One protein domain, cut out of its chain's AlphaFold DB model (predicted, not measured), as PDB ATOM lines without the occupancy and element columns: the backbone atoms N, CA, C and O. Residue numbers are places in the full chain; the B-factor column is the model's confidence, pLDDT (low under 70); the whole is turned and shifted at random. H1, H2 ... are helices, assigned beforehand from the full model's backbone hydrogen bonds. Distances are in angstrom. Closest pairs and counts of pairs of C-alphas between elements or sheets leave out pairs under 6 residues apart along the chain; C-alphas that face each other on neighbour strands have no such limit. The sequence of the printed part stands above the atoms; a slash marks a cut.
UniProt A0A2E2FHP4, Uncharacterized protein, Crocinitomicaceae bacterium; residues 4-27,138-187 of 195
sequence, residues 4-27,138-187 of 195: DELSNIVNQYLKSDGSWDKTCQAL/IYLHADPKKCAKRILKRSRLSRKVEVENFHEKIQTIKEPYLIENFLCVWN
ATOM      1  N   ASP A   4     502.005 294.748 393.268       92.50
ATOM      2  CA  ASP A   4     502.203 295.541 392.047       92.50
ATOM      3  C   ASP A   4     502.117 294.669 390.789       92.50
ATOM      4  O   ASP A   4     501.449 295.030 389.819       92.50
ATOM      5  N   GLU A   5     502.715 293.475 390.818       92.25
ATOM      6  CA  GLU A   5     502.586 292.464 389.765       92.25
ATOM      7  C   GLU A   5     501.122 292.073 389.554       92.25
ATOM      8  O   GLU A   5     500.643 292.037 388.417       92.25
ATOM      9  N   LEU A   6     500.384 291.829 390.642       92.38
ATOM     10  CA  LEU A   6     498.960 291.511 390.567       92.38
ATOM     11  C   LEU A   6     498.158 292.675 389.983       92.38
ATOM     12  O   LEU A   6     497.322 292.467 389.106       92.38
ATOM     13  N   SER A   7     498.425 293.895 390.448       92.75
ATOM     14  CA  SER A   7     497.760 295.104 389.964       92.75
ATOM     15  C   SER A   7     498.005 295.301 388.471       92.75
ATOM     16  O   SER A   7     497.075 295.606 387.728       92.75
ATOM     17  N   ASN A   8     499.229 295.059 388.002       91.62
ATOM     18  CA  ASN A   8     499.568 295.109 386.585       91.62
ATOM     19  C   ASN A   8     498.811 294.054 385.774       91.62
ATOM     20  O   ASN A   8     498.274 294.387 384.719       91.62
ATOM     21  N   ILE A   9     498.711 292.818 386.265       91.00
ATOM     22  CA  ILE A   9     497.967 291.744 385.593       91.00
ATOM     23  C   ILE A   9     496.464 292.053 385.533       91.00
ATOM     24  O   ILE A   9     495.854 291.926 384.471       91.00
ATOM     25  N   VAL A  10     495.863 292.516 386.633       91.12
ATOM     26  CA  VAL A  10     494.450 292.934 386.656       91.12
ATOM     27  C   VAL A  10     494.222 294.106 385.706       91.12
ATOM     28  O   VAL A  10     493.294 294.080 384.903       91.12
ATOM     29  N   ASN A  11     495.087 295.120 385.742       89.44
ATOM     30  CA  ASN A  11     494.988 296.261 384.840       89.44
ATOM     31  C   ASN A  11     495.144 295.839 383.380       89.44
ATOM     32  O   ASN A  11     494.461 296.394 382.530       89.44
ATOM     33  N   GLN A  12     496.004 294.866 383.072       86.69
ATOM     34  CA  GLN A  12     496.101 294.304 381.727       86.69
ATOM     35  C   GLN A  12     494.802 293.604 381.326       86.69
ATOM     36  O   GLN A  12     494.327 293.853 380.228       86.69
ATOM     37  N   TYR A  13     494.191 292.817 382.216       86.19
ATOM     38  CA  TYR A  13     492.898 292.176 381.963       86.19
ATOM     39  C   TYR A  13     491.762 293.187 381.729       86.19
ATOM     40  O   TYR A  13     490.943 292.985 380.840       86.19
ATOM     41  N   LEU A  14     491.728 294.286 382.490       84.38
ATOM     42  CA  LEU A  14     490.694 295.324 382.377       84.38
ATOM     43  C   LEU A  14     490.922 296.294 381.205       84.38
ATOM     44  O   LEU A  14     489.959 296.768 380.614       84.38
ATOM     45  N   LYS A  15     492.185 296.630 380.899       78.75
ATOM     46  CA  LYS A  15     492.560 297.511 379.776       78.75
ATOM     47  C   LYS A  15     492.556 296.786 378.449       78.75
ATOM     48  O   LYS A  15     492.354 297.431 377.426       78.75
ATOM     49  N   SER A  16     492.815 295.479 378.456       64.19
ATOM     50  CA  SER A  16     492.438 294.670 377.320       64.19
ATOM     51  C   SER A  16     490.923 294.757 377.241       64.19
ATOM     52  O   SER A  16     490.206 294.074 377.962       64.19
ATOM     53  N   ASP A  17     490.445 295.553 376.305       52.88
ATOM     54  CA  ASP A  17     489.177 295.402 375.593       52.88
ATOM     55  C   ASP A  17     488.941 293.981 375.010       52.88
ATOM     56  O   ASP A  17     488.086 293.796 374.154       52.88
ATOM     57  N   GLY A  18     489.682 292.968 375.483       45.59
ATOM     58  CA  GLY A  18     489.799 291.615 374.961       45.59
ATOM     59  C   GLY A  18     491.032 291.379 374.074       45.59
ATOM     60  O   GLY A  18     491.329 290.226 373.775       45.59
ATOM     61  N   SER A  19     491.813 292.406 373.716       40.38
ATOM     62  CA  SER A  19     492.869 292.297 372.687       40.38
ATOM     63  C   SER A  19     494.104 291.439 373.020       40.38
ATOM     64  O   SER A  19     494.800 291.010 372.098       40.38
ATOM     65  N   TRP A  20     494.401 291.154 374.295       42.88
ATOM     66  CA  TRP A  20     495.647 290.462 374.689       42.88
ATOM     67  C   TRP A  20     495.571 288.927 374.704       42.88
ATOM     68  O   TRP A  20     496.604 288.262 374.765       42.88
ATOM     69  N   ASP A  21     494.371 288.353 374.596       52.06
ATOM     70  CA  ASP A  21     494.182 286.924 374.349       52.06
ATOM     71  C   ASP A  21     492.822 286.694 373.679       52.06
ATOM     72  O   ASP A  21     491.799 287.207 374.136       52.06
ATOM     73  N   LYS A  22     492.787 285.867 372.625       53.81
ATOM     74  CA  LYS A  22     491.551 285.500 371.904       53.81
ATOM     75  C   LYS A  22     490.457 284.998 372.857       53.81
ATOM     76  O   LYS A  22     489.278 285.087 372.527       53.81
ATOM     77  N   THR A  23     490.845 284.474 374.018       53.09
ATOM     78  CA  THR A  23     489.961 283.961 375.070       53.09
ATOM     79  C   THR A  23     489.217 285.070 375.832       53.09
ATOM     80  O   THR A  23     488.014 284.939 376.044       53.09
ATOM     81  N   CYS A  24     489.865 286.195 376.172       53.56
ATOM     82  CA  CYS A  24     489.198 287.333 376.827       53.56
ATOM     83  C   CYS A  24     488.203 288.020 375.885       53.56
ATOM     84  O   CYS A  24     487.059 288.270 376.269       53.56
ATOM     85  N   GLN A  25     488.603 288.243 374.627       59.91
ATOM     86  CA  GLN A  25     487.696 288.756 373.599       59.91
ATOM     87  C   GLN A  25     486.515 287.808 373.371       59.91
ATOM     88  O   GLN A  25     485.394 288.255 373.146       59.91
ATOM     89  N   ALA A  26     486.737 286.490 373.443       67.00
ATOM     90  CA  ALA A  26     485.680 285.517 373.206       67.00
ATOM     91  C   ALA A  26     484.510 285.678 374.182       67.00
ATOM     92  O   ALA A  26     483.371 285.536 373.747       67.00
ATOM     93  N   LEU A  27     484.749 286.007 375.455       74.94
ATOM     94  CA  LEU A  27     483.678 286.145 376.443       74.94
ATOM     95  C   LEU A  27     482.909 287.468 376.306       74.94
ATOM     96  O   LEU A  27     481.680 287.449 376.342       74.94
ATOM     97  N   ILE A 138     481.611 283.113 392.079       93.69
ATOM     98  CA  ILE A 138     482.585 282.627 391.107       93.69
ATOM     99  C   ILE A 138     482.449 281.102 391.052       93.69
ATOM    100  O   ILE A 138     482.654 280.415 392.058       93.69
ATOM    101  N   TYR A 139     482.074 280.572 389.889       92.31
ATOM    102  CA  TYR A 139     481.931 279.134 389.659       92.31
ATOM    103  C   TYR A 139     483.236 278.578 389.090       92.31
ATOM    104  O   TYR A 139     483.539 278.725 387.919       92.31
ATOM    105  N   LEU A 140     484.034 277.936 389.935       90.75
ATOM    106  CA  LEU A 140     485.364 277.464 389.582       90.75
ATOM    107  C   LEU A 140     485.321 276.086 388.914       90.75
ATOM    108  O   LEU A 140     485.157 275.054 389.582       90.75
ATOM    109  N   HIS A 141     485.558 276.071 387.603       85.12
ATOM    110  CA  HIS A 141     485.885 274.864 386.840       85.12
ATOM    111  C   HIS A 141     487.301 274.359 387.143       85.12
ATOM    112  O   HIS A 141     488.032 274.953 387.931       85.12
ATOM    113  N   ALA A 142     487.688 273.221 386.560       85.88
ATOM    114  CA  ALA A 142     488.903 272.500 386.942       85.88
ATOM    115  C   ALA A 142     490.173 273.372 386.936       85.88
ATOM    116  O   ALA A 142     490.939 273.316 387.899       85.88
ATOM    117  N   ASP A 143     490.373 274.187 385.900       85.06
ATOM    118  CA  ASP A 143     491.573 275.017 385.754       85.06
ATOM    119  C   ASP A 143     491.523 276.312 386.587       85.06
ATOM    120  O   ASP A 143     492.406 276.478 387.437       85.06
ATOM    121  N   PRO A 144     490.467 277.150 386.509       89.44
ATOM    122  CA  PRO A 144     490.302 278.290 387.416       89.44
ATOM    123  C   PRO A 144     490.374 277.892 388.893       89.44
ATOM    124  O   PRO A 144     490.901 278.630 389.721       89.44
ATOM    125  N   LYS A 145     489.900 276.690 389.252       92.56
ATOM    126  CA  LYS A 145     489.985 276.170 390.621       92.56
ATOM    127  C   LYS A 145     491.420 275.921 391.073       92.56
ATOM    128  O   LYS A 145     491.723 276.163 392.241       92.56
ATOM    129  N   LYS A 146     492.299 275.420 390.198       91.00
ATOM    130  CA  LYS A 146     493.728 275.251 390.523       91.00
ATOM    131  C   LYS A 146     494.367 276.612 390.780       91.00
ATOM    132  O   LYS A 146     495.059 276.767 391.783       91.00
ATOM    133  N   CYS A 147     494.065 277.587 389.925       91.94
ATOM    134  CA  CYS A 147     494.519 278.964 390.070       91.94
ATOM    135  C   CYS A 147     494.043 279.592 391.389       91.94
ATOM    136  O   CYS A 147     494.856 280.008 392.215       91.94
ATOM    137  N   ALA A 148     492.737 279.535 391.661       94.06
ATOM    138  CA  ALA A 148     492.146 280.061 392.886       94.06
ATOM    139  C   ALA A 148     492.735 279.421 394.152       94.06
ATOM    140  O   ALA A 148     492.983 280.114 395.131       94.06
ATOM    141  N   LYS A 149     493.016 278.110 394.148       93.69
ATOM    142  CA  LYS A 149     493.680 277.448 395.283       93.69
ATOM    143  C   LYS A 149     495.062 278.032 395.585       93.69
ATOM    144  O   LYS A 149     495.390 278.181 396.760       93.69
ATOM    145  N   ARG A 150     495.854 278.351 394.551       91.62
ATOM    146  CA  ARG A 150     497.182 278.966 394.714       91.62
ATOM    147  C   ARG A 150     497.070 280.381 395.269       91.62
ATOM    148  O   ARG A 150     497.716 280.677 396.267       91.62
ATOM    149  N   ILE A 151     496.213 281.210 394.671       91.69
ATOM    150  CA  ILE A 151     496.003 282.604 395.093       91.69
ATOM    151  C   ILE A 151     495.512 282.667 396.541       91.69
ATOM    152  O   ILE A 151     496.069 283.396 397.352       91.69
ATOM    153  N   LEU A 152     494.504 281.858 396.878       91.88
ATOM    154  CA  LEU A 152     493.884 281.847 398.203       91.88
ATOM    155  C   LEU A 152     494.687 281.056 399.246       91.88
ATOM    156  O   LEU A 152     494.252 280.965 400.391       91.88
ATOM    157  N   LYS A 153     495.804 280.426 398.857       91.31
ATOM    158  CA  LYS A 153     496.613 279.538 399.711       91.31
ATOM    159  C   LYS A 153     495.771 278.440 400.395       91.31
ATOM    160  O   LYS A 153     495.991 278.090 401.552       91.31
ATOM    161  N   ARG A 154     494.789 277.866 399.681       91.00
ATOM    162  CA  ARG A 154     493.871 276.825 400.198       91.00
ATOM    163  C   ARG A 154     494.079 275.481 399.495       91.00
ATOM    164  O   ARG A 154     493.980 275.377 398.276       91.00
ATOM    165  N   SER A 155     494.254 274.406 400.266       88.00
ATOM    166  CA  SER A 155     494.384 273.035 399.731       88.00
ATOM    167  C   SER A 155     493.063 272.489 399.165       88.00
ATOM    168  O   SER A 155     493.029 271.763 398.159       88.00
ATOM    169  N   ARG A 156     491.941 272.884 399.776       90.06
ATOM    170  CA  ARG A 156     490.574 272.545 399.368       90.06
ATOM    171  C   ARG A 156     489.780 273.816 399.119       90.06
ATOM    172  O   ARG A 156     489.875 274.781 399.865       90.06
ATOM    173  N   LEU A 157     488.980 273.791 398.060       92.50
ATOM    174  CA  LEU A 157     488.128 274.907 397.678       92.50
ATOM    175  C   LEU A 157     486.801 274.362 397.155       92.50
ATOM    176  O   LEU A 157     486.777 273.351 396.436       92.50
ATOM    177  N   SER A 158     485.711 275.025 397.531       91.19
ATOM    178  CA  SER A 158     484.395 274.785 396.941       91.19
ATOM    179  C   SER A 158     484.423 275.098 395.440       91.19
ATOM    180  O   SER A 158     485.348 275.735 394.936       91.19
ATOM    181  N   ARG A 159     483.427 274.608 394.698       87.94
ATOM    182  CA  ARG A 159     483.217 275.032 393.304       87.94
ATOM    183  C   ARG A 159     482.622 276.434 393.221       87.94
ATOM    184  O   ARG A 159     482.732 277.053 392.180       87.94
ATOM    185  N   LYS A 160     481.980 276.911 394.285       92.81
ATOM    186  CA  LYS A 160     481.426 278.262 394.373       92.81
ATOM    187  C   LYS A 160     482.218 279.027 395.415       92.81
ATOM    188  O   LYS A 160     482.365 278.529 396.532       92.81
ATOM    189  N   VAL A 161     482.745 280.181 395.038       94.50
ATOM    190  CA  VAL A 161     483.543 281.038 395.919       94.50
ATOM    191  C   VAL A 161     483.002 282.457 395.838       94.50
ATOM    192  O   VAL A 161     482.594 282.901 394.766       94.50
ATOM    193  N   GLU A 162     482.955 283.140 396.977       95.12
ATOM    194  CA  GLU A 162     482.557 284.550 397.030       95.12
ATOM    195  C   GLU A 162     483.710 285.443 396.569       95.12
ATOM    196  O   GLU A 162     484.877 285.108 396.807       95.12
ATOM    197  N   VAL A 163     483.383 286.554 395.913       94.62
ATOM    198  CA  VAL A 163     484.355 287.498 395.334       94.62
ATOM    199  C   VAL A 163     485.274 288.064 396.414       94.62
ATOM    200  O   VAL A 163     486.483 288.166 396.227       94.62
ATOM    201  N   GLU A 164     484.705 288.304 397.587       94.69
ATOM    202  CA  GLU A 164     485.307 288.860 398.793       94.69
ATOM    203  C   GLU A 164     486.438 287.985 399.349       94.69
ATOM    204  O   GLU A 164     487.274 288.460 400.110       94.69
ATOM    205  N   ASN A 165     486.506 286.703 398.959       93.81
ATOM    206  CA  ASN A 165     487.627 285.846 399.345       93.81
ATOM    207  C   ASN A 165     488.926 286.200 398.605       93.81
ATOM    208  O   ASN A 165     489.990 285.779 399.050       93.81
ATOM    209  N   PHE A 166     488.858 286.889 397.463       93.94
ATOM    210  CA  PHE A 166     490.030 287.249 396.664       93.94
ATOM    211  C   PHE A 166     490.626 288.588 397.110       93.94
ATOM    212  O   PHE A 166     489.964 289.384 397.760       93.94
ATOM    213  N   HIS A 167     491.882 288.856 396.747       94.19
ATOM    214  CA  HIS A 167     492.542 290.133 397.039       94.19
ATOM    215  C   HIS A 167     491.792 291.318 396.404       94.19
ATOM    216  O   HIS A 167     491.280 291.180 395.292       94.19
ATOM    217  N   GLU A 168     491.788 292.492 397.049       94.44
ATOM    218  CA  GLU A 168     491.040 293.692 396.617       94.44
ATOM    219  C   GLU A 168     491.266 294.074 395.146       94.44
ATOM    220  O   GLU A 168     490.342 294.494 394.459       94.44
ATOM    221  N   LYS A 169     492.476 293.847 394.621       94.50
ATOM    222  CA  LYS A 169     492.790 294.073 393.204       94.50
ATOM    223  C   LYS A 169     491.987 293.161 392.277       94.50
ATOM    224  O   LYS A 169     491.534 293.614 391.245       94.50
ATOM    225  N   ILE A 170     491.772 291.896 392.627       93.94
ATOM    226  CA  ILE A 170     490.918 290.998 391.830       93.94
ATOM    227  C   ILE A 170     489.446 291.400 391.978       93.94
ATOM    228  O   ILE A 170     488.696 291.330 391.008       93.94
ATOM    229  N   GLN A 171     489.041 291.876 393.161       94.50
ATOM    230  CA  GLN A 171     487.667 292.325 393.421       94.50
ATOM    231  C   GLN A 171     487.253 293.541 392.572       94.50
ATOM    232  O   GLN A 171     486.062 293.802 392.426       94.50
ATOM    233  N   THR A 172     488.197 294.274 391.964       93.75
ATOM    234  CA  THR A 172     487.851 295.356 391.026       93.75
ATOM    235  C   THR A 172     487.237 294.842 389.720       93.75
ATOM    236  O   THR A 172     486.661 295.629 388.967       93.75
ATOM    237  N   ILE A 173     487.348 293.540 389.431       91.75
ATOM    238  CA  ILE A 173     486.623 292.870 388.348       91.75
ATOM    239  C   ILE A 173     485.183 292.644 388.834       91.75
ATOM    240  O   ILE A 173     484.924 291.767 389.654       91.75
ATOM    241  N   LYS A 174     484.248 293.472 388.357       85.69
ATOM    242  CA  LYS A 174     482.915 293.632 388.964       85.69
ATOM    243  C   LYS A 174     482.035 292.385 388.875       85.69
ATOM    244  O   LYS A 174     481.238 292.130 389.776       85.69
ATOM    245  N   GLU A 175     482.148 291.616 387.799       91.06
ATOM    246  CA  GLU A 175     481.282 290.473 387.540       91.06
ATOM    247  C   GLU A 175     481.961 289.134 387.895       91.06
ATOM    248  O   GLU A 175     483.042 288.830 387.381       91.06
ATOM    249  N   PRO A 176     481.316 288.246 388.682       93.50
ATOM    250  CA  PRO A 176     481.928 286.976 389.094       93.50
ATOM    251  C   PRO A 176     482.343 286.045 387.947       93.50
ATOM    252  O   PRO A 176     483.328 285.316 388.072       93.50
ATOM    253  N   TYR A 177     481.623 286.070 386.822       91.56
ATOM    254  CA  TYR A 177     481.991 285.283 385.640       91.56
ATOM    255  C   TYR A 177     483.246 285.837 384.937       91.56
ATOM    256  O   TYR A 177     484.003 285.073 384.347       91.56
ATOM    257  N   LEU A 178     483.524 287.143 385.047       90.81
ATOM    258  CA  LEU A 178     484.776 287.723 384.554       90.81
ATOM    259  C   LEU A 178     485.956 287.345 385.445       90.81
ATOM    260  O   LEU A 178     487.054 287.165 384.930       90.81
ATOM    261  N   ILE A 179     485.752 287.195 386.756       93.00
ATOM    262  CA  ILE A 179     486.808 286.701 387.649       93.00
ATOM    263  C   ILE A 179     487.149 285.243 387.316       93.00
ATOM    264  O   ILE A 179     488.321 284.884 387.276       93.00
ATOM    265  N   GLU A 180     486.152 284.400 387.038       92.06
ATOM    266  CA  GLU A 180     486.384 283.023 386.580       92.06
ATOM    267  C   GLU A 180     487.245 282.993 385.309       92.06
ATOM    268  O   GLU A 180     488.294 282.341 385.295       92.06
ATOM    269  N   ASN A 181     486.868 283.783 384.301       88.94
ATOM    270  CA  ASN A 181     487.608 283.877 383.050       88.94
ATOM    271  C   ASN A 181     489.032 284.417 383.263       88.94
ATOM    272  O   ASN A 181     489.990 283.864 382.725       88.94
ATOM    273  N   PHE A 182     489.192 285.442 384.103       90.69
ATOM    274  CA  PHE A 182     490.497 285.970 384.503       90.69
ATOM    275  C   PHE A 182     491.398 284.874 385.084       90.69
ATOM    276  O   PHE A 182     492.536 284.703 384.644       90.69
ATOM    277  N   LEU A 183     490.876 284.090 386.032       91.56
ATOM    278  CA  LEU A 183     491.601 282.984 386.660       91.56
ATOM    279  C   LEU A 183     491.970 281.883 385.658       91.56
ATOM    280  O   LEU A 183     493.004 281.238 385.832       91.56
ATOM    281  N   CYS A 184     491.130 281.659 384.646       87.44
ATOM    282  CA  CYS A 184     491.368 280.700 383.571       87.44
ATOM    283  C   CYS A 184     492.507 281.158 382.649       87.44
ATOM    284  O   CYS A 184     493.493 280.443 382.479       87.44
ATOM    285  N   VAL A 185     492.402 282.376 382.112       84.69
ATOM    286  CA  VAL A 185     493.344 282.946 381.133       84.69
ATOM    287  C   VAL A 185     494.725 283.171 381.741       84.69
ATOM    288  O   VAL A 185     495.746 282.894 381.115       84.69
ATOM    289  N   TRP A 186     494.777 283.631 382.990       87.44
ATOM    290  CA  TRP A 186     496.029 283.944 383.678       87.44
ATOM    291  C   TRP A 186     496.519 282.811 384.582       87.44
ATOM    292  O   TRP A 186     497.428 283.024 385.386       87.44
ATOM    293  N   ASN A 187     495.960 281.601 384.447       86.56
ATOM    294  CA  ASN A 187     496.287 280.446 385.285       86.56
ATOM    295  C   ASN A 187     497.806 280.225 385.404       86.56
ATOM    296  O   ASN A 187     498.301 280.045 386.510       86.56
TER     297      ASN A 187
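AT A GLANCE: This is residues 4 to 27 and 138 to 187 of the 195 residues of an uncharacterized protein of Crocinitomicaceae bacterium (UniProt A0A2E2FHP4). What is the main picture? H5 runs through the middle of a cluster of short helices, with H2 alongside it, H3 crossing it on another side, and H1 and H4, which touch each other, on a third side. An unnamed stretch, residues 152 to 167, loops from H3 round to H4. What is it made of? The printed part has 74 residues with five named helices, H1, H2, H3, H4 and H5 in chain order, and no named strand; the class is all helix. How large is it? It is compact, with a radius of gyration of the C-alphas of 11.6 A, and spans 33 by 25 by 18 A.

HOW THE PARTS SIT: What does the first helix meet? H1, residues 4 to 15, touches H4, residues 168 to 171, with residues 6 to 10 alone; the closest C-alphas, of Ser 7 and Lys 169, are 6.0 A apart. What does H5 touch? H2, residues 22 to 27, touches H5, residues 176 to 185, at a shallow tilt of 13 degrees, opposite ways, with the closest C-alphas, of Thr 23 and Val 185, 7.0 A apart. H3, residues 142 to 151, touches H5 about perpendicular, at 88 degrees, with the closest C-alphas, of Pro 144 and Cys 184, 4.7 A apart. Which pairs do not clearly meet? H1 and H5 are close but not clearly touching, with the closest C-alphas, of Tyr 13 and Phe 182, 7.1 A apart, while H1 and H3 are apart. How regular are the backbones? Every O i to N i+4 pair is within hydrogen-bond range in H1, H2, H3 and H5; H4 is too short for such a pair, and its one O i to N i+3 pair is within range.

IN THESE COORDINATES: Where does the first helix begin? C-alpha 4 of H1 stands at (502.203, 295.541, 392.047), and the helix measures 15.7 A from first to last C-alpha. How long are the others? H2 measures 9.1 A, H3 14.8 A, H4 4.8 A and H5 14.5 A. Where does the last helix end? C-alpha 185 of H5 is at (493.344, 282.946, 381.133).

THE WHOLE: How far does it reach? The two C-alphas farthest apart, of Asp 17 and Ser 155, are 33.3 A apart. Is there a cut? Residues 28 to 137 are not printed, and C-alphas 27 and 138 are 15.1 A apart across the cut. Which link is long? The link from H3 to H4, 16 residues, is long, and residues 160 to 161 in it pair antiparallel with residues 138 to 139. Where is confidence low? Residues 16 to 26 have pLDDT under 70, and the mean of the printed part is 85.0.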